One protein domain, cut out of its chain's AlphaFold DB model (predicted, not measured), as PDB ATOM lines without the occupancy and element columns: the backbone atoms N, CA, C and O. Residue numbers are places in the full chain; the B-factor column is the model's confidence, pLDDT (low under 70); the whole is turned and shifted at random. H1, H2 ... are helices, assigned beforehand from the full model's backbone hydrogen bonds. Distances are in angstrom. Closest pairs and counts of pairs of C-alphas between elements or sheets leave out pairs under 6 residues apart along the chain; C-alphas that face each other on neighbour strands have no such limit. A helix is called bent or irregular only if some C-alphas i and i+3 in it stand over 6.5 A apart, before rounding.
ATOM      1  N   PRO A   9     113.420 154.170 168.936       94.44
ATOM      2  CA  PRO A   9     114.127 154.990 169.921       94.44
ATOM      3  C   PRO A   9     115.399 155.653 169.365       94.44
ATOM      4  O   PRO A   9     115.796 156.715 169.837       94.44
ATOM      5  N   LEU A  10     116.025 155.050 168.349       95.12
ATOM      6  CA  LEU A  10     117.237 155.558 167.710       95.12
ATOM      7  C   LEU A  10     116.967 156.766 166.810       95.12
ATOM      8  O   LEU A  10     117.880 157.559 166.613       95.12
ATOM      9  N   ASP A  11     115.740 156.953 166.313       94.88
ATOM     10  CA  ASP A  11     115.378 158.060 165.411       94.88
ATOM     11  C   ASP A  11     115.511 159.451 166.059       94.88
ATOM     12  O   ASP A  11     115.566 160.466 165.366       94.88
ATOM     13  N   ALA A  12     115.617 159.510 167.389       94.12
ATOM     14  CA  ALA A  12     115.911 160.738 168.123       94.12
ATOM     15  C   ALA A  12     117.412 161.091 168.173       94.12
ATOM     16  O   ALA A  12     117.759 162.160 168.670       94.12
ATOM     17  N   CYS A  13     118.299 160.206 167.706       95.25
ATOM     18  CA  CYS A  13     119.745 160.406 167.775       95.25
ATOM     19  C   CYS A  13     120.268 161.248 166.602       95.25
ATOM     20  O   CYS A  13     119.755 161.209 165.482       95.25
ATOM     21  N   HIS A  14     121.354 161.974 166.842       95.12
ATOM     22  CA  HIS A  14     122.001 162.849 165.863       95.12
ATOM     23  C   HIS A  14     123.480 162.510 165.623       95.12
ATOM     24  O   HIS A  14     124.098 163.076 164.720       95.12
ATOM     25  N   SER A  15     124.045 161.571 166.387       96.56
ATOM     26  CA  SER A  15     125.433 161.116 166.257       96.56
ATOM     27  C   SER A  15     125.586 159.624 166.567       96.56
ATOM     28  O   SER A  15     124.717 159.000 167.179       96.56
ATOM     29  N   LEU A  16     126.721 159.033 166.173       96.50
ATOM     30  CA  LEU A  16     127.068 157.667 166.581       96.50
ATOM     31  C   LEU A  16     127.294 157.558 168.091       96.50
ATOM     32  O   LEU A  16     127.050 156.493 168.655       96.50
ATOM     33  N   ASP A  17     127.727 158.635 168.750       95.75
ATOM     34  CA  ASP A  17     127.952 158.650 170.198       95.75
ATOM     35  C   ASP A  17     126.645 158.390 170.966       95.75
ATOM     36  O   ASP A  17     126.636 157.668 171.961       95.75
ATOM     37  N   GLU A  18     125.526 158.924 170.466       95.69
ATOM     38  CA  GLU A  18     124.187 158.725 171.036       95.69
ATOM     39  C   GLU A  18     123.597 157.346 170.695       95.69
ATOM     40  O   GLU A  18     122.890 156.748 171.513       95.69
ATOM     41  N   LEU A  19     123.917 156.817 169.508       95.12
ATOM     42  CA  LEU A  19     123.459 155.501 169.050       95.12
ATOM     43  C   LEU A  19     124.172 154.346 169.762       95.12
ATOM     44  O   LEU A  19     123.532 153.359 170.129       95.12
ATOM     45  N   THR A  20     125.487 154.467 169.965       93.38
ATOM     46  CA  THR A  20     126.360 153.408 170.499       93.38
ATOM     47  C   THR A  20     125.804 152.727 171.760       93.38
ATOM     48  O   THR A  20     125.710 151.496 171.763       93.38
ATOM     49  N   PRO A  21     125.403 153.457 172.824       93.38
ATOM     50  CA  PRO A  21     124.920 152.818 174.049       93.38
ATOM     51  C   PRO A  21     123.544 152.151 173.898       93.38
ATOM     52  O   PRO A  21     123.201 151.293 174.708       93.38
ATOM     53  N   GLN A  22     122.751 152.529 172.892       94.81
ATOM     54  CA  GLN A  22     121.377 152.047 172.710       94.81
ATOM     55  C   GLN A  22     121.290 150.865 171.740       94.81
ATOM     56  O   GLN A  22     120.461 149.978 171.926       94.81
ATOM     57  N   TRP A  23     122.161 150.828 170.727       93.75
ATOM     58  CA  TRP A  23     122.097 149.876 169.617       93.75
ATOM     59  C   TRP A  23     122.014 148.412 170.069       93.75
ATOM     60  O   TRP A  23     121.050 147.708 169.767       93.75
ATOM     61  N   HIS A  24     123.011 147.961 170.834       90.44
ATOM     62  CA  HIS A  24     123.086 146.574 171.293       90.44
ATOM     63  C   HIS A  24     121.980 146.251 172.300       90.44
ATOM     64  O   HIS A  24     121.375 145.186 172.216       90.44
ATOM     65  N   ALA A  25     121.657 147.194 173.192       91.81
ATOM     66  CA  ALA A  25     120.616 147.016 174.198       91.81
ATOM     67  C   ALA A  25     119.231 146.791 173.566       91.81
ATOM     68  O   ALA A  25     118.492 145.912 174.007       91.81
ATOM     69  N   LEU A  26     118.889 147.535 172.508       93.19
ATOM     70  CA  LEU A  26     117.618 147.364 171.798       93.19
ATOM     71  C   LEU A  26     117.565 146.033 171.039       93.19
ATOM     72  O   LEU A  26     116.568 145.314 171.129       93.19
ATOM     73  N   LEU A  27     118.638 145.660 170.335       89.69
ATOM     74  CA  LEU A  27     118.703 144.366 169.650       89.69
ATOM     75  C   LEU A  27     118.577 143.193 170.632       89.69
ATOM     76  O   LEU A  27     117.848 142.240 170.356       89.69
ATOM     77  N   GLU A  28     119.230 143.269 171.793       89.38
ATOM     78  CA  GLU A  28     119.102 142.277 172.866       89.38
ATOM     79  C   GLU A  28     117.678 142.223 173.427       89.38
ATOM     80  O   GLU A  28     117.092 141.141 173.513       89.38
ATOM     81  N   GLN A  29     117.088 143.380 173.742       90.56
ATOM     82  CA  GLN A  29     115.720 143.485 174.254       90.56
ATOM     83  C   GLN A  29     114.709 142.818 173.314       90.56
ATOM     84  O   GLN A  29     113.781 142.146 173.771       90.56
ATOM     85  N   HIS A  30     114.896 142.979 172.005       87.25
ATOM     86  CA  HIS A  30     114.013 142.416 170.993       87.25
ATOM     87  C   HIS A  30     114.432 141.027 170.484       87.25
ATOM     88  O   HIS A  30     113.754 140.476 169.618       87.25
ATOM     89  N   ARG A  31     115.495 140.424 171.044       86.19
ATOM     90  CA  ARG A  31     116.048 139.116 170.632       86.19
ATOM     91  C   ARG A  31     116.401 139.051 169.144       86.19
ATOM     92  O   ARG A  31     116.126 138.059 168.471       86.19
ATOM     93  N   MET A  32     116.993 140.126 168.642       86.69
ATOM     94  CA  MET A  32     117.445 140.262 167.259       86.69
ATOM     95  C   MET A  32     118.966 140.348 167.174       86.69
ATOM     96  O   MET A  32     119.491 140.920 166.233       86.69
ATOM     97  N   THR A  33     119.703 139.828 168.156       83.44
ATOM     98  CA  THR A  33     121.165 139.751 168.057       83.44
ATOM     99  C   THR A  33     121.584 138.595 167.140       83.44
ATOM    100  O   THR A  33     120.866 137.591 167.068       83.44
ATOM    101  N   PRO A  34     122.767 138.669 166.497       79.25
ATOM    102  CA  PRO A  34     123.277 137.584 165.650       79.25
ATOM    103  C   PRO A  34     123.338 136.223 166.357       79.25
ATOM    104  O   PRO A  34     123.151 135.181 165.742       79.25
ATOM    105  N   ALA A  35     123.562 136.230 167.675       78.44
ATOM    106  CA  ALA A  35     123.635 135.023 168.493       78.44
ATOM    107  C   ALA A  35     122.280 134.319 168.692       78.44
ATOM    108  O   ALA A  35     122.260 133.159 169.102       78.44
ATOM    109  N   CYS A  36     121.159 135.008 168.463       72.62
ATOM    110  CA  CYS A  36     119.825 134.436 168.624       72.62
ATOM    111  C   CYS A  36     119.314 133.796 167.333       72.62
ATOM    112  O   CYS A  36     118.817 132.674 167.377       72.62
ATOM    113  N   ASP A  37     119.388 134.528 166.220       78.56
ATOM    114  CA  ASP A  37     118.832 134.131 164.925       78.56
ATOM    115  C   ASP A  37     119.378 135.071 163.833       78.56
ATOM    116  O   ASP A  37     119.138 136.284 163.864       78.56
ATOM    117  N   ALA A  38     120.128 134.516 162.878       79.50
ATOM    118  CA  ALA A  38     120.769 135.293 161.819       79.50
ATOM    119  C   ALA A  38     119.754 135.941 160.860       79.50
ATOM    120  O   ALA A  38     119.971 137.071 160.421       79.50
ATOM    121  N   GLU A  39     118.630 135.276 160.570       83.94
ATOM    122  CA  GLU A  39     117.594 135.827 159.688       83.94
ATOM    123  C   GLU A  39     116.900 137.016 160.360       83.94
ATOM    124  O   GLU A  39     116.721 138.066 159.742       83.94
ATOM    125  N   ARG A  40     116.609 136.913 161.663       84.62
ATOM    126  CA  ARG A  40     116.018 138.029 162.423       84.62
ATOM    127  C   ARG A  40     116.946 139.227 162.531       84.62
ATOM    128  O   ARG A  40     116.474 140.358 162.461       84.62
ATOM    129  N   TYR A  41     118.246 139.005 162.719       89.19
ATOM    130  CA  TYR A  41     119.208 140.105 162.732       89.19
ATOM    131  C   TYR A  41     119.294 140.787 161.361       89.19
ATOM    132  O   TYR A  41     119.277 142.015 161.286       89.19
ATOM    133  N   ALA A  42     119.324 140.009 160.273       90.19
ATOM    134  CA  ALA A  42     119.298 140.562 158.923       90.19
ATOM    135  C   ALA A  42     118.029 141.397 158.677       90.19
ATOM    136  O   ALA A  42     118.131 142.531 158.203       90.19
ATOM    137  N   ASP A  43     116.856 140.896 159.076       91.00
ATOM    138  CA  ASP A  43     115.584 141.624 158.986       91.00
ATOM    139  C   ASP A  43     115.598 142.919 159.802       91.00
ATOM    140  O   ASP A  43     115.162 143.963 159.315       91.00
ATOM    141  N   ALA A  44     116.160 142.883 161.013       92.19
ATOM    142  CA  ALA A  44     116.300 144.055 161.871       92.19
ATOM    143  C   ALA A  44     117.128 145.160 161.198       92.19
ATOM    144  O   ALA A  44     116.757 146.335 161.254       92.19
ATOM    145  N   LEU A  45     118.235 144.788 160.548       94.25
ATOM    146  CA  LEU A  45     119.097 145.732 159.842       94.25
ATOM    147  C   LEU A  45     118.465 146.256 158.552       94.25
ATOM    148  O   LEU A  45     118.574 147.450 158.277       94.25
ATOM    149  N   LEU A  46     117.781 145.403 157.782       94.50
ATOM    150  CA  LEU A  46     117.022 145.833 156.605       94.50
ATOM    151  C   LEU A  46     115.948 146.851 157.001       94.50
ATOM    152  O   LEU A  46     115.867 147.918 156.389       94.50
ATOM    153  N   ALA A  47     115.187 146.562 158.060       94.69
ATOM    154  CA  ALA A  47     114.172 147.459 158.598       94.69
ATOM    155  C   ALA A  47     114.779 148.789 159.062       94.69
ATOM    156  O   ALA A  47     114.288 149.844 158.670       94.69
ATOM    157  N   PHE A  48     115.894 148.763 159.801       95.62
ATOM    158  CA  PHE A  48     116.593 149.987 160.199       95.62
ATOM    159  C   PHE A  48     117.014 150.832 158.989       95.62
ATOM    160  O   PHE A  48     116.705 152.018 158.929       95.62
ATOM    161  N   VAL A  49     117.678 150.238 157.994       96.12
ATOM    162  CA  VAL A  49     118.155 150.977 156.813       96.12
ATOM    163  C   VAL A  49     116.992 151.575 156.016       96.12
ATOM    164  O   VAL A  49     117.039 152.758 155.652       96.12
ATOM    165  N   GLY A  50     115.958 150.773 155.755       94.56
ATOM    166  CA  GLY A  50     114.848 151.151 154.885       94.56
ATOM    167  C   GLY A  50     113.793 152.037 155.548       94.56
ATOM    168  O   GLY A  50     113.195 152.855 154.859       94.56
ATOM    169  N   MET A  51     113.579 151.920 156.864       94.88
ATOM    170  CA  MET A  51     112.439 152.553 157.547       94.88
ATOM    171  C   MET A  51     112.820 153.613 158.586       94.88
ATOM    172  O   MET A  51     111.969 154.426 158.937       94.88
ATOM    173  N   SER A  52     114.065 153.647 159.077       95.00
ATOM    174  CA  SER A  52     114.489 154.692 160.021       95.00
ATOM    175  C   SER A  52     114.464 156.074 159.370       95.00
ATOM    176  O   SER A  52     114.892 156.256 158.219       95.00
ATOM    177  N   THR A  53     114.014 157.057 160.154       95.06
ATOM    178  CA  THR A  53     113.960 158.472 159.762       95.06
ATOM    179  C   THR A  53     115.282 159.214 159.963       95.06
ATOM    180  O   THR A  53     115.393 160.387 159.594       95.06
ATOM    181  N   LEU A  54     116.309 158.540 160.495       95.25
ATOM    182  CA  LEU A  54     117.657 159.087 160.607       95.25
ATOM    183  C   LEU A  54     118.220 159.516 159.249       95.25
ATOM    184  O   LEU A  54     117.885 158.968 158.194       95.25
ATOM    185  N   SER A  55     119.149 160.475 159.292       93.81
ATOM    186  CA  SER A  55     119.822 160.935 158.081       93.81
ATOM    187  C   SER A  55     120.535 159.767 157.376       93.81
ATOM    188  O   SER A  55     121.110 158.903 158.046       93.81
ATOM    189  N   PRO A  56     120.556 159.727 156.033       93.88
ATOM    190  CA  PRO A  56     121.192 158.641 155.279       93.88
ATOM    191  C   PRO A  56     122.655 158.412 155.673       93.88
ATOM    192  O   PRO A  56     123.095 157.271 155.816       93.88
ATOM    193  N   HIS A  57     123.389 159.497 155.945       93.00
ATOM    194  CA  HIS A  57     124.767 159.432 156.429       93.00
ATOM    195  C   HIS A  57     124.879 158.744 157.790       93.00
ATOM    196  O   HIS A  57     125.779 157.925 157.985       93.00
ATOM    197  N   LEU A  58     123.973 159.046 158.725       95.19
ATOM    198  CA  LEU A  58     123.988 158.447 160.055       95.19
ATOM    199  C   LEU A  58     123.534 156.982 160.016       95.19
ATOM    200  O   LEU A  58     124.156 156.154 160.675       95.19
ATOM    201  N   LYS A  59     122.542 156.636 159.181       95.69
ATOM    202  CA  LYS A  59     122.130 155.239 158.948       95.69
ATOM    203  C   LYS A  59     123.284 154.397 158.415       95.69
ATOM    204  O   LYS A  59     123.608 153.361 158.995       95.69
ATOM    205  N   LEU A  60     123.945 154.866 157.353       95.31
ATOM    206  CA  LEU A  60     125.086 154.163 156.772       95.31
ATOM    207  C   LEU A  60     126.244 154.062 157.772       95.31
ATOM    208  O   LEU A  60     126.813 152.987 157.944       95.31
ATOM    209  N   SER A  61     126.548 155.151 158.483       95.38
ATOM    210  CA  SER A  61     127.588 155.155 159.518       95.38
ATOM    211  C   SER A  61     127.291 154.152 160.631       95.38
ATOM    212  O   SER A  61     128.195 153.439 161.052       95.38
ATOM    213  N   ALA A  62     126.040 154.054 161.088       96.44
ATOM    214  CA  ALA A  62     125.638 153.141 162.154       96.44
ATOM    215  C   ALA A  62     125.749 151.673 161.724       96.44
ATOM    216  O   ALA A  62     126.319 150.860 162.447       96.44
ATOM    217  N   VAL A  63     125.291 151.334 160.514       95.75
ATOM    218  CA  VAL A  63     125.429 149.972 159.972       95.75
ATOM    219  C   VAL A  63     126.897 149.601 159.763       95.75
ATOM    220  O   VAL A  63     127.305 148.487 160.078       95.75
ATOM    221  N   LEU A  64     127.729 150.535 159.298       95.31
ATOM    222  CA  LEU A  64     129.172 150.318 159.177       95.31
ATOM    223  C   LEU A  64     129.896 150.305 160.530       95.31
ATOM    224  O   LEU A  64     130.960 149.706 160.632       95.31
ATOM    225  N   ALA A  65     129.362 150.938 161.569       95.25
ATOM    226  CA  ALA A  65     129.946 150.905 162.907       95.25
ATOM    227  C   ALA A  65     129.607 149.597 163.631       95.25
ATOM    228  O   ALA A  65     130.497 148.935 164.163       95.25
ATOM    229  N   PHE A  66     128.332 149.207 163.619       93.12
ATOM    230  CA  PHE A  66     127.790 148.177 164.512       93.12
ATOM    231  C   PHE A  66     127.311 146.911 163.788       93.12
ATOM    232  O   PHE A  66     127.033 145.900 164.430       93.12
ATOM    233  N   GLY A  67     127.204 146.943 162.459       89.06
ATOM    234  CA  GLY A  67     126.817 145.794 161.645       89.06
ATOM    235  C   GLY A  67     127.940 144.763 161.514       89.06
ATOM    236  O   GLY A  67     129.104 145.108 161.251       89.06
ATOM    237  N   SER A  68     127.582 143.485 161.636       84.38
ATOM    238  CA  SER A  68     128.477 142.351 161.383       84.38
ATOM    239  C   SER A  68     128.466 141.963 159.903       84.38
ATOM    240  O   SER A  68     127.429 141.599 159.359       84.38
ATOM    241  N   ALA A  69     129.634 141.997 159.254       81.56
ATOM    242  CA  ALA A  69     129.777 141.576 157.855       81.56
ATOM    243  C   ALA A  69     129.612 140.056 157.654       81.56
ATOM    244  O   ALA A  69     129.496 139.602 156.520       81.56
ATOM    245  N   PHE A  70     129.641 139.271 158.737       81.69
ATOM    246  CA  PHE A  70     129.410 137.825 158.691       81.69
ATOM    247  C   PHE A  70     127.922 137.483 158.628       81.69
ATOM    248  O   PHE A  70     127.561 136.451 158.071       81.69
ATOM    249  N   ASP A  71     127.080 138.357 159.180       82.56
ATOM    250  CA  ASP A  71     125.648 138.108 159.346       82.56
ATOM    251  C   ASP A  71     124.802 138.899 158.337       82.56
ATOM    252  O   ASP A  71     123.688 138.496 158.006       82.56
ATOM    253  N   ILE A  72     125.328 140.012 157.809       83.69
ATOM    254  CA  ILE A  72     124.694 140.785 156.740       83.69
ATOM    255  C   ILE A  72     125.702 141.238 155.682       83.69
ATOM    256  O   ILE A  72     126.832 141.632 155.976       83.69
ATOM    257  N   ASP A  73     125.254 141.266 154.429       89.62
ATOM    258  CA  ASP A  73     125.994 141.918 153.358       89.62
ATOM    259  C   ASP A  73     125.829 143.446 153.440       89.62
ATOM    260  O   ASP A  73     124.829 144.024 153.014       89.62
ATOM    261  N   LEU A  74     126.838 144.118 153.990       91.12
ATOM    262  CA  LEU A  74     126.841 145.573 154.194       91.12
ATOM    263  C   LEU A  74     126.833 146.366 152.885       91.12
ATOM    264  O   LEU A  74     126.499 147.552 152.886       91.12
ATOM    265  N   ARG A  75     127.158 145.718 151.761       91.00
ATOM    266  CA  ARG A  75     127.051 146.309 150.424       91.00
ATOM    267  C   ARG A  75     125.609 146.688 150.102       91.00
ATOM    268  O   ARG A  75     125.379 147.677 149.414       91.00
ATOM    269  N   LEU A  76     124.635 145.979 150.677       92.38
ATOM    270  CA  LEU A  76     123.215 146.299 150.541       92.38
ATOM    271  C   LEU A  76     122.872 147.657 151.168       92.38
ATOM    272  O   LEU A  76     122.122 148.428 150.578       92.38
ATOM    273  N   ALA A  77     123.462 147.992 152.322       93.19
ATOM    274  CA  ALA A  77     123.254 149.294 152.958       93.19
ATOM    275  C   ALA A  77     123.848 150.439 152.123       93.19
ATOM    276  O   ALA A  77     123.251 151.512 152.039       93.19
ATOM    277  N   ILE A  78     124.985 150.201 151.456       91.31
ATOM    278  CA  ILE A  78     125.533 151.140 150.468       91.31
ATOM    279  C   ILE A  78     124.571 151.261 149.285       91.31
ATOM    280  O   ILE A  78     124.198 152.372 148.933       91.31
ATOM    281  N   GLY A  79     124.117 150.142 148.716       91.19
ATOM    282  CA  GLY A  79     123.140 150.118 147.623       91.19
ATOM    283  C   GLY A  79     121.879 150.933 147.916       91.19
ATOM    284  O   GLY A  79     121.403 151.660 147.049       91.19
ATOM    285  N   ALA A  80     121.368 150.858 149.146       93.12
ATOM    286  CA  ALA A  80     120.171 151.574 149.577       93.12
ATOM    287  C   ALA A  80     120.370 153.087 149.777       93.12
ATOM    288  O   ALA A  80     119.419 153.852 149.635       93.12
ATOM    289  N   LEU A  81     121.579 153.522 150.158       92.88
ATOM    290  CA  LEU A  81     121.832 154.880 150.665       92.88
ATOM    291  C   LEU A  81     122.859 155.678 149.845       92.88
ATOM    292  O   LEU A  81     123.101 156.845 150.148       92.88
ATOM    293  N   ALA A  82     123.490 155.085 148.831       85.56
ATOM    294  CA  ALA A  82     124.613 155.681 148.104       85.56
ATOM    295  C   ALA A  82     124.285 157.039 147.471       85.56
ATOM    296  O   ALA A  82     125.004 158.003 147.724       85.56
ATOM    297  N   GLU A  83     123.185 157.146 146.718       83.56
ATOM    298  CA  GLU A  83     122.786 158.416 146.083       83.56
ATOM    299  C   GLU A  83     122.639 159.540 147.113       83.56
ATOM    300  O   GLU A  83     123.090 160.654 146.892       83.56
ATOM    301  N   GLN A  84     122.103 159.221 148.290       83.75
ATOM    302  CA  GLN A  84     121.840 160.185 149.358       83.75
ATOM    303  C   GLN A  84     123.072 160.493 150.220       83.75
ATOM    304  O   GLN A  84     123.027 161.392 151.057       83.75
ATOM    305  N   THR A  85     124.155 159.720 150.083       84.56
ATOM    306  CA  THR A  85     125.351 159.836 150.935       84.56
ATOM    307  C   THR A  85     126.600 160.289 150.188       84.56
ATOM    308  O   THR A  85     127.561 160.707 150.834       84.56
ATOM    309  N   TRP A  86     126.611 160.233 148.856       79.81
ATOM    310  CA  TRP A  86     127.783 160.565 148.038       79.81
ATOM    311  C   TRP A  86     127.803 161.992 147.485       79.81
ATOM    312  O   TRP A  86     128.797 162.384 146.881       79.81
ATOM    313  N   GLU A  87     126.755 162.784 147.706       67.56
ATOM    314  CA  GLU A  87     126.681 164.167 147.211       67.56
ATOM    315  C   GLU A  87     127.626 165.137 147.943       67.56
ATOM    316  O   GLU A  87     127.893 166.235 147.455       67.56
ATOM    317  N   ALA A  88     128.151 164.752 149.109       68.31
ATOM    318  CA  ALA A  88     129.030 165.598 149.903       68.31
ATOM    319  C   ALA A  88     130.504 165.426 149.494       68.31
ATOM    320  O   ALA A  88     131.052 164.328 149.571       68.31
ATOM    321  N   ASP A  89     131.170 166.528 149.138       72.38
ATOM    322  CA  ASP A  89     132.611 166.568 148.843       72.38
ATOM    323  C   ASP A  89     133.438 166.613 150.142       72.38
ATOM    324  O   ASP A  89     134.083 167.606 150.485       72.38
ATOM    325  N   VAL A  90     133.328 165.554 150.947       82.12
ATOM    326  CA  VAL A  90     134.088 165.414 152.193       82.12
ATOM    327  C   VAL A  90     135.430 164.768 151.870       82.12
ATOM    328  O   VAL A  90     135.488 163.680 151.301       82.12
ATOM    329  N   ALA A  91     136.528 165.414 152.250       82.06
ATOM    330  CA  ALA A  91     137.855 164.831 152.091       82.06
ATOM    331  C   ALA A  91     138.072 163.654 153.059       82.06
ATOM    332  O   ALA A  91     137.594 163.666 154.196       82.06
ATOM    333  N   TRP A  92     138.841 162.652 152.631       84.69
ATOM    334  CA  TRP A  92     139.303 161.596 153.532       84.69
ATOM    335  C   TRP A  92     140.243 162.156 154.605       84.69
ATOM    336  O   TRP A  92     141.017 163.070 154.313       84.69
ATOM    337  N   PRO A  93     140.252 161.582 155.821       82.50
ATOM    338  CA  PRO A  93     141.254 161.914 156.823       82.50
ATOM    339  C   PRO A  93     142.669 161.683 156.285       82.50
ATOM    340  O   PRO A  93     142.928 160.654 155.656       82.50
ATOM    341  N   ASP A  94     143.603 162.585 156.604       81.25
ATOM    342  CA  ASP A  94     145.002 162.522 156.143       81.25
ATOM    343  C   ASP A  94     145.662 161.160 156.409       81.25
ATOM    344  O   ASP A  94     146.486 160.692 155.625       81.25
ATOM    345  N   SER A  95     145.267 160.493 157.498       75.69
ATOM    346  CA  SER A  95     145.778 159.178 157.893       75.69
ATOM    347  C   SER A  95     145.482 158.060 156.892       75.69
ATOM    348  O   SER A  95     146.188 157.057 156.896       75.69
ATOM    349  N   VAL A  96     144.435 158.199 156.073       75.50
ATOM    350  CA  VAL A  96     144.009 157.181 155.098       75.50
ATOM    351  C   VAL A  96     143.930 157.711 153.669       75.50
ATOM    352  O   VAL A  96     143.949 156.909 152.742       75.50
ATOM    353  N   ALA A  97     143.903 159.034 153.472       81.56
ATOM    354  CA  ALA A  97     143.677 159.681 152.180       81.56
ATOM    355  C   ALA A  97     144.566 159.138 151.050       81.56
ATOM    356  O   ALA A  97     144.069 158.874 149.960       81.56
ATOM    357  N   ALA A  98     145.854 158.895 151.310       78.75
ATOM    358  CA  ALA A  98     146.780 158.375 150.299       78.75
ATOM    359  C   ALA A  98     146.465 156.937 149.843       78.75
ATOM    360  O   ALA A  98     146.823 156.564 148.730       78.75
ATOM    361  N   SER A  99     145.815 156.129 150.685       78.88
ATOM    362  CA  SER A  99     145.486 154.728 150.394       78.88
ATOM    363  C   SER A  99     144.108 154.549 149.758       78.88
ATOM    364  O   SER A  99     143.845 153.488 149.209       78.88
ATOM    365  N   VAL A 100     143.227 155.552 149.848       81.75
ATOM    366  CA  VAL A 100     141.815 155.436 149.430       81.75
ATOM    367  C   VAL A 100     141.364 156.571 148.505       81.75
ATOM    368  O   VAL A 100     140.169 156.726 148.270       81.75
ATOM    369  N   ALA A 101     142.298 157.367 147.973       72.50
ATOM    370  CA  ALA A 101     142.004 158.531 147.131       72.50
ATOM    371  C   ALA A 101     141.141 158.192 145.901       72.50
ATOM    372  O   ALA A 101     140.275 158.978 145.521       72.50
ATOM    373  N   ASP A 102     141.322 156.999 145.330       80.25
ATOM    374  CA  ASP A 102     140.575 156.537 144.154       80.25
ATOM    375  C   ASP A 102     139.147 156.054 144.493       80.25
ATOM    376  O   ASP A 102     138.364 155.742 143.596       80.25
ATOM    377  N   ASN A 103     138.761 156.034 145.779       80.19
ATOM    378  CA  ASN A 103     137.443 155.585 146.249       80.19
ATOM    379  C   ASN A 103     136.390 156.710 146.332       80.19
ATOM    380  O   ASN A 103     135.329 156.501 146.923       80.19
ATOM    381  N   GLY A 104     136.641 157.892 145.754       81.56
ATOM    382  CA  GLY A 104     135.711 159.036 145.774       81.56
ATOM    383  C   GLY A 104     135.712 159.800 147.106       81.56
ATOM    384  O   GLY A 104     136.629 159.602 147.895       81.56
ATOM    385  N   PRO A 105     134.733 160.682 147.390       84.50
ATOM    386  CA  PRO A 105     134.697 161.455 148.635       84.50
ATOM    387  C   PRO A 105     134.360 160.583 149.852       84.50
ATOM    388  O   PRO A 105     133.718 159.535 149.730       84.50
ATOM    389  N   ALA A 106     134.781 161.025 151.032       84.44
ATOM    390  CA  ALA A 106     134.512 160.379 152.309       84.44
ATOM    391  C   ALA A 106     133.049 160.544 152.757       84.44
ATOM    392  O   ALA A 106     132.325 161.440 152.330       84.44
ATOM    393  N   LEU A 107     132.617 159.676 153.671       89.19
ATOM    394  CA  LEU A 107     131.322 159.803 154.337       89.19
ATOM    395  C   LEU A 107     131.413 160.816 155.482       89.19
ATOM    396  O   LEU A 107     132.358 160.786 156.268       89.19
ATOM    397  N   ASN A 108     130.403 161.671 155.635       88.38
ATOM    398  CA  ASN A 108     130.282 162.504 156.829       88.38
ATOM    399  C   ASN A 108     129.845 161.654 158.037       88.38
ATOM    400  O   ASN A 108     128.668 161.312 158.161       88.38
ATOM    401  N   VAL A 109     130.790 161.308 158.916       90.31
ATOM    402  CA  VAL A 109     130.527 160.518 160.128       90.31
ATOM    403  C   VAL A 109     130.346 161.454 161.326       90.31
ATOM    404  O   VAL A 109     131.307 162.030 161.830       90.31
ATOM    405  N   ALA A 110     129.108 161.586 161.806       92.56
ATOM    406  CA  ALA A 110     128.778 162.405 162.972       92.56
ATOM    407  C   ALA A 110     129.175 161.689 164.278       92.56
ATOM    408  O   ALA A 110     128.368 160.972 164.868       92.56
ATOM    409  N   THR A 111     130.426 161.849 164.713       94.38
ATOM    410  CA  THR A 111     130.949 161.303 165.977       94.38
ATOM    411  C   THR A 111     132.086 162.161 166.533       94.38
ATOM    412  O   THR A 111     132.874 162.727 165.772       94.38
ATOM    413  N   GLY A 112     132.175 162.258 167.860       92.50
ATOM    414  CA  GLY A 112     133.323 162.827 168.565       92.50
ATOM    415  C   GLY A 112     134.507 161.859 168.696       92.50
ATOM    416  O   GLY A 112     135.618 162.299 168.998       92.50
ATOM    417  N   ASP A 113     134.300 160.560 168.459       93.50
ATOM    418  CA  ASP A 113     135.344 159.534 168.514       93.50
ATOM    419  C   ASP A 113     136.055 159.375 167.158       93.50
ATOM    420  O   ASP A 113     135.557 158.757 166.212       93.50
ATOM    421  N   ALA A 114     137.279 159.900 167.081       89.75
ATOM    422  CA  ALA A 114     138.110 159.823 165.883       89.75
ATOM    423  C   ALA A 114     138.478 158.384 165.472       89.75
ATOM    424  O   ALA A 114     138.666 158.125 164.282       89.75
ATOM    425  N   GLN A 115     138.584 157.442 166.418       91.00
ATOM    426  CA  GLN A 115     138.891 156.042 166.108       91.00
ATOM    427  C   GLN A 115     137.683 155.355 165.480       91.00
ATOM    428  O   GLN A 115     137.828 154.672 164.464       91.00
ATOM    429  N   LEU A 116     136.491 155.583 166.038       93.00
ATOM    430  CA  LEU A 116     135.242 155.087 165.467       93.00
ATOM    431  C   LEU A 116     135.000 155.670 164.069       93.00
ATOM    432  O   LEU A 116     134.670 154.926 163.145       93.00
ATOM    433  N   ALA A 117     135.231 156.974 163.886       91.75
ATOM    434  CA  ALA A 117     135.151 157.615 162.573       91.75
ATOM    435  C   ALA A 117     136.101 156.956 161.562       91.75
ATOM    436  O   ALA A 117     135.680 156.565 160.473       91.75
ATOM    437  N   ALA A 118     137.376 156.782 161.931       90.06
ATOM    438  CA  ALA A 118     138.370 156.145 161.072       90.06
ATOM    439  C   ALA A 118     138.005 154.688 160.740       90.06
ATOM    440  O   ALA A 118     138.195 154.258 159.603       90.06
ATOM    441  N   PHE A 119     137.443 153.942 161.695       92.25
ATOM    442  CA  PHE A 119     136.968 152.574 161.484       92.25
ATOM    443  C   PHE A 119     135.828 152.506 160.458       92.25
ATOM    444  O   PHE A 119     135.912 151.735 159.499       92.25
ATOM    445  N   VAL A 120     134.796 153.342 160.613       93.62
ATOM    446  CA  VAL A 120     133.663 153.429 159.673       93.62
ATOM    447  C   VAL A 120     134.152 153.781 158.268       93.62
ATOM    448  O   VAL A 120     133.790 153.121 157.292       93.62
ATOM    449  N   LEU A 121     135.024 154.786 158.168       91.56
ATOM    450  CA  LEU A 121     135.605 155.233 156.904       91.56
ATOM    451  C   LEU A 121     136.474 154.152 156.250       91.56
ATOM    452  O   LEU A 121     136.366 153.933 155.045       91.56
ATOM    453  N   GLY A 122     137.277 153.426 157.031       90.62
ATOM    454  CA  GLY A 122     138.074 152.302 156.539       90.62
ATOM    455  C   GLY A 122     137.212 151.168 155.976       90.62
ATOM    456  O   GLY A 122     137.504 150.654 154.896       90.62
ATOM    457  N   ARG A 123     136.107 150.817 156.650       91.94
ATOM    458  CA  ARG A 123     135.153 149.812 156.143       91.94
ATOM    459  C   ARG A 123     134.482 150.264 154.853       91.94
ATOM    460  O   ARG A 123     134.392 149.473 153.918       91.94
ATOM    461  N   LEU A 124     134.044 151.521 154.780       91.38
ATOM    462  CA  LEU A 124     133.464 152.072 153.556       91.38
ATOM    463  C   LEU A 124     134.460 152.024 152.394       91.38
ATOM    464  O   LEU A 124     134.089 151.623 151.294       91.38
ATOM    465  N   ALA A 125     135.713 152.412 152.635       89.25
ATOM    466  CA  ALA A 125     136.756 152.369 151.620       89.25
ATOM    467  C   ALA A 125     136.983 150.943 151.099       89.25
ATOM    468  O   ALA A 125     136.965 150.744 149.889       89.25
ATOM    469  N   GLY A 126     137.091 149.947 151.986       89.75
ATOM    470  CA  GLY A 126     137.221 148.542 151.576       89.75
ATOM    471  C   GLY A 126     136.007 148.027 150.789       89.75
ATOM    472  O   GLY A 126     136.150 147.307 149.801       89.75
ATOM    473  N   LEU A 127     134.791 148.442 151.159       89.12
ATOM    474  CA  LEU A 127     133.588 148.097 150.396       89.12
ATOM    475  C   LEU A 127     133.567 148.770 149.012       89.12
ATOM    476  O   LEU A 127     133.145 148.148 148.046       89.12
ATOM    477  N   ARG A 128     134.058 150.005 148.873       86.38
ATOM    478  CA  ARG A 128     134.164 150.680 147.565       86.38
ATOM    479  C   ARG A 128     135.283 150.108 146.699       86.38
ATOM    480  O   ARG A 128     135.108 149.985 145.493       86.38
ATOM    481  N   GLU A 129     136.388 149.689 147.299       87.25
ATOM    482  CA  GLU A 129     137.458 148.998 146.580       87.25
ATOM    483  C   GLU A 129     136.964 147.663 146.005       87.25
ATOM    484  O   GLU A 129     137.229 147.354 144.840       87.25
ATOM    485  N   THR A 130     136.172 146.902 146.772       83.50
ATOM    486  CA  THR A 130     135.546 145.669 146.259       83.50
ATOM    487  C   THR A 130     134.558 145.953 145.124       83.50
ATOM    488  O   THR A 130     134.550 145.201 144.154       83.50
ATOM    489  N   MET A 131     133.816 147.075 145.143       80.25
ATOM    490  CA  MET A 131     132.994 147.499 143.987       80.25
ATOM    491  C   MET A 131     133.816 147.635 142.709       80.25
ATOM    492  O   MET A 131     133.393 147.186 141.643       80.25
ATOM    493  N   GLN A 132     134.974 148.289 142.810       80.00
ATOM    494  CA  GLN A 132     135.833 148.543 141.656       80.00
ATOM    495  C   GLN A 132     136.412 147.241 141.090       80.00
ATOM    496  O   GLN A 132     136.513 147.103 139.872       80.00
ATOM    497  N   HIS A 133     136.754 146.285 141.958       80.75
ATOM    498  CA  HIS A 133     137.372 145.019 141.563       80.75
ATOM    499  C   HIS A 133     136.370 143.982 141.041       80.75
ATOM    500  O   HIS A 133     136.627 143.360 140.010       80.75
ATOM    501  N   ASP A 134     135.224 143.812 141.706       78.44
ATOM    502  CA  ASP A 134     134.247 142.768 141.362       78.44
ATOM    503  C   ASP A 134     133.388 143.145 140.141       78.44
ATOM    504  O   ASP A 134     132.630 142.325 139.619       78.44
ATOM    505  N   GLY A 135     133.469 144.399 139.676       70.06
ATOM    506  CA  GLY A 135     132.702 144.911 138.536       70.06
ATOM    507  C   GLY A 135     131.193 145.017 138.795       70.06
ATOM    508  O   GLY A 135     130.434 145.381 137.891       70.06
ATOM    509  N   THR A 136     130.744 144.715 140.016       75.62
ATOM    510  CA  THR A 136     129.354 144.874 140.444       75.62
ATOM    511  C   THR A 136     129.025 146.349 140.561       75.62
ATOM    512  O   THR A 136     129.659 147.086 141.319       75.62
ATOM    513  N   ARG A 137     128.014 146.785 139.813       80.19
ATOM    514  CA  ARG A 137     127.583 148.178 139.831       80.19
ATOM    515  C   ARG A 137     126.660 148.458 141.011       80.19
ATOM    516  O   ARG A 137     125.996 147.548 141.509       80.19
TER     517      ARG A 137
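Overview. This is residues 9 to 137 of the 401 residues of an uncharacterized protein of Massilia sp. Dwa41.01b (UniProt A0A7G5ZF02). H4, a short helix, makes the core, and the longest helix, H7, packs on it about at right angles, with H6 on the side of H7 away from H4. H3 and H5 fold back beside H4, running opposite to it, while H2 packs on H4 at a steep angle and brings the short H1 with it. The printed part has 129 residues with seven named helices, H1 to H7 in order along the chain, and no named strand; the class is all helix. It is compact, with a radius of gyration of the C-alphas of 14.5 A, and spans 42 by 33 by 23 A.

Along the chain. Find C-alpha 114 at (138.110, 159.823, 165.883); from there H7, residues 114 to 134, runs 30.1 A to C-alpha 134 at (134.247, 142.768, 141.362). Look next at H4, residues 56 to 66, 15.4 A long, and at H5, residues 75 to 85, 13.6 A. H3, residues 38 to 51, measures 19.6 A, and H6, residues 94 to 103, 14.3 A. H2, residues 16 to 29, covers 19.7 A. H1, residues 9 to 12, begins at C-alpha 9, (114.127, 154.990, 169.921), and is neither bent nor irregular, but only just: C-alphas 9 and 12 are 6.3 A apart. H2, H5 and H6 are irregular: C-alphas 21 and 24 are 7.1 A apart, 80 and 83 are 8.1 A apart, and 99 and 102 are 8.1 A apart.

Arrangement. Start at the hub, H4, which touches four helices. Residues 116 to 124 alone of H7 touch it, about perpendicular at 82 degrees; the closest C-alphas are those of Leu 64 and Val 120, 5.5 A apart. H3, H4 and H5 form an up and down bundle, each running against the one before, as two helical hairpins. H3 and H4 stand at a shallow tilt of 21 degrees, closest at the C-alphas of Val 49 and Lys 59, 6.2 A; H4 and H5 stand at 32 degrees, closest at His 57 and Thr 85, 5.5 A between C-alphas. H2 touches H4 at a steep tilt of 61 degrees, the C-alphas of Leu 16 and Ala 62 being closest at 6.5 A. H1 and H2 only just touch, with 3 pairs of C-alphas within 8 A, closest at Leu 10 and Leu 19, 6.4 A. H6 touches H7 at a shallow tilt of 23 degrees, the same way, with the C-alphas of Asn 103 and Arg 128 closest at 6.0 A; H6 and H4 are apart. Every O i to N i+4 pair is within hydrogen-bond range in H3, H4 and H7, against 6 of 10 in H2, 5 of 7 in H5 and 2 of 6 in H6, where 3 of 7 O i to N i+3 pairs are; H1 is too short for an i+4 pair.

Size, cuts and confidence. Look for the two C-alphas farthest apart at Gln 29 and Ala 98, 42.0 A. The printed part has no cut, and no link is long. Mean pLDDT of the printed part is 88.1, with residues 87 to 88 under 70.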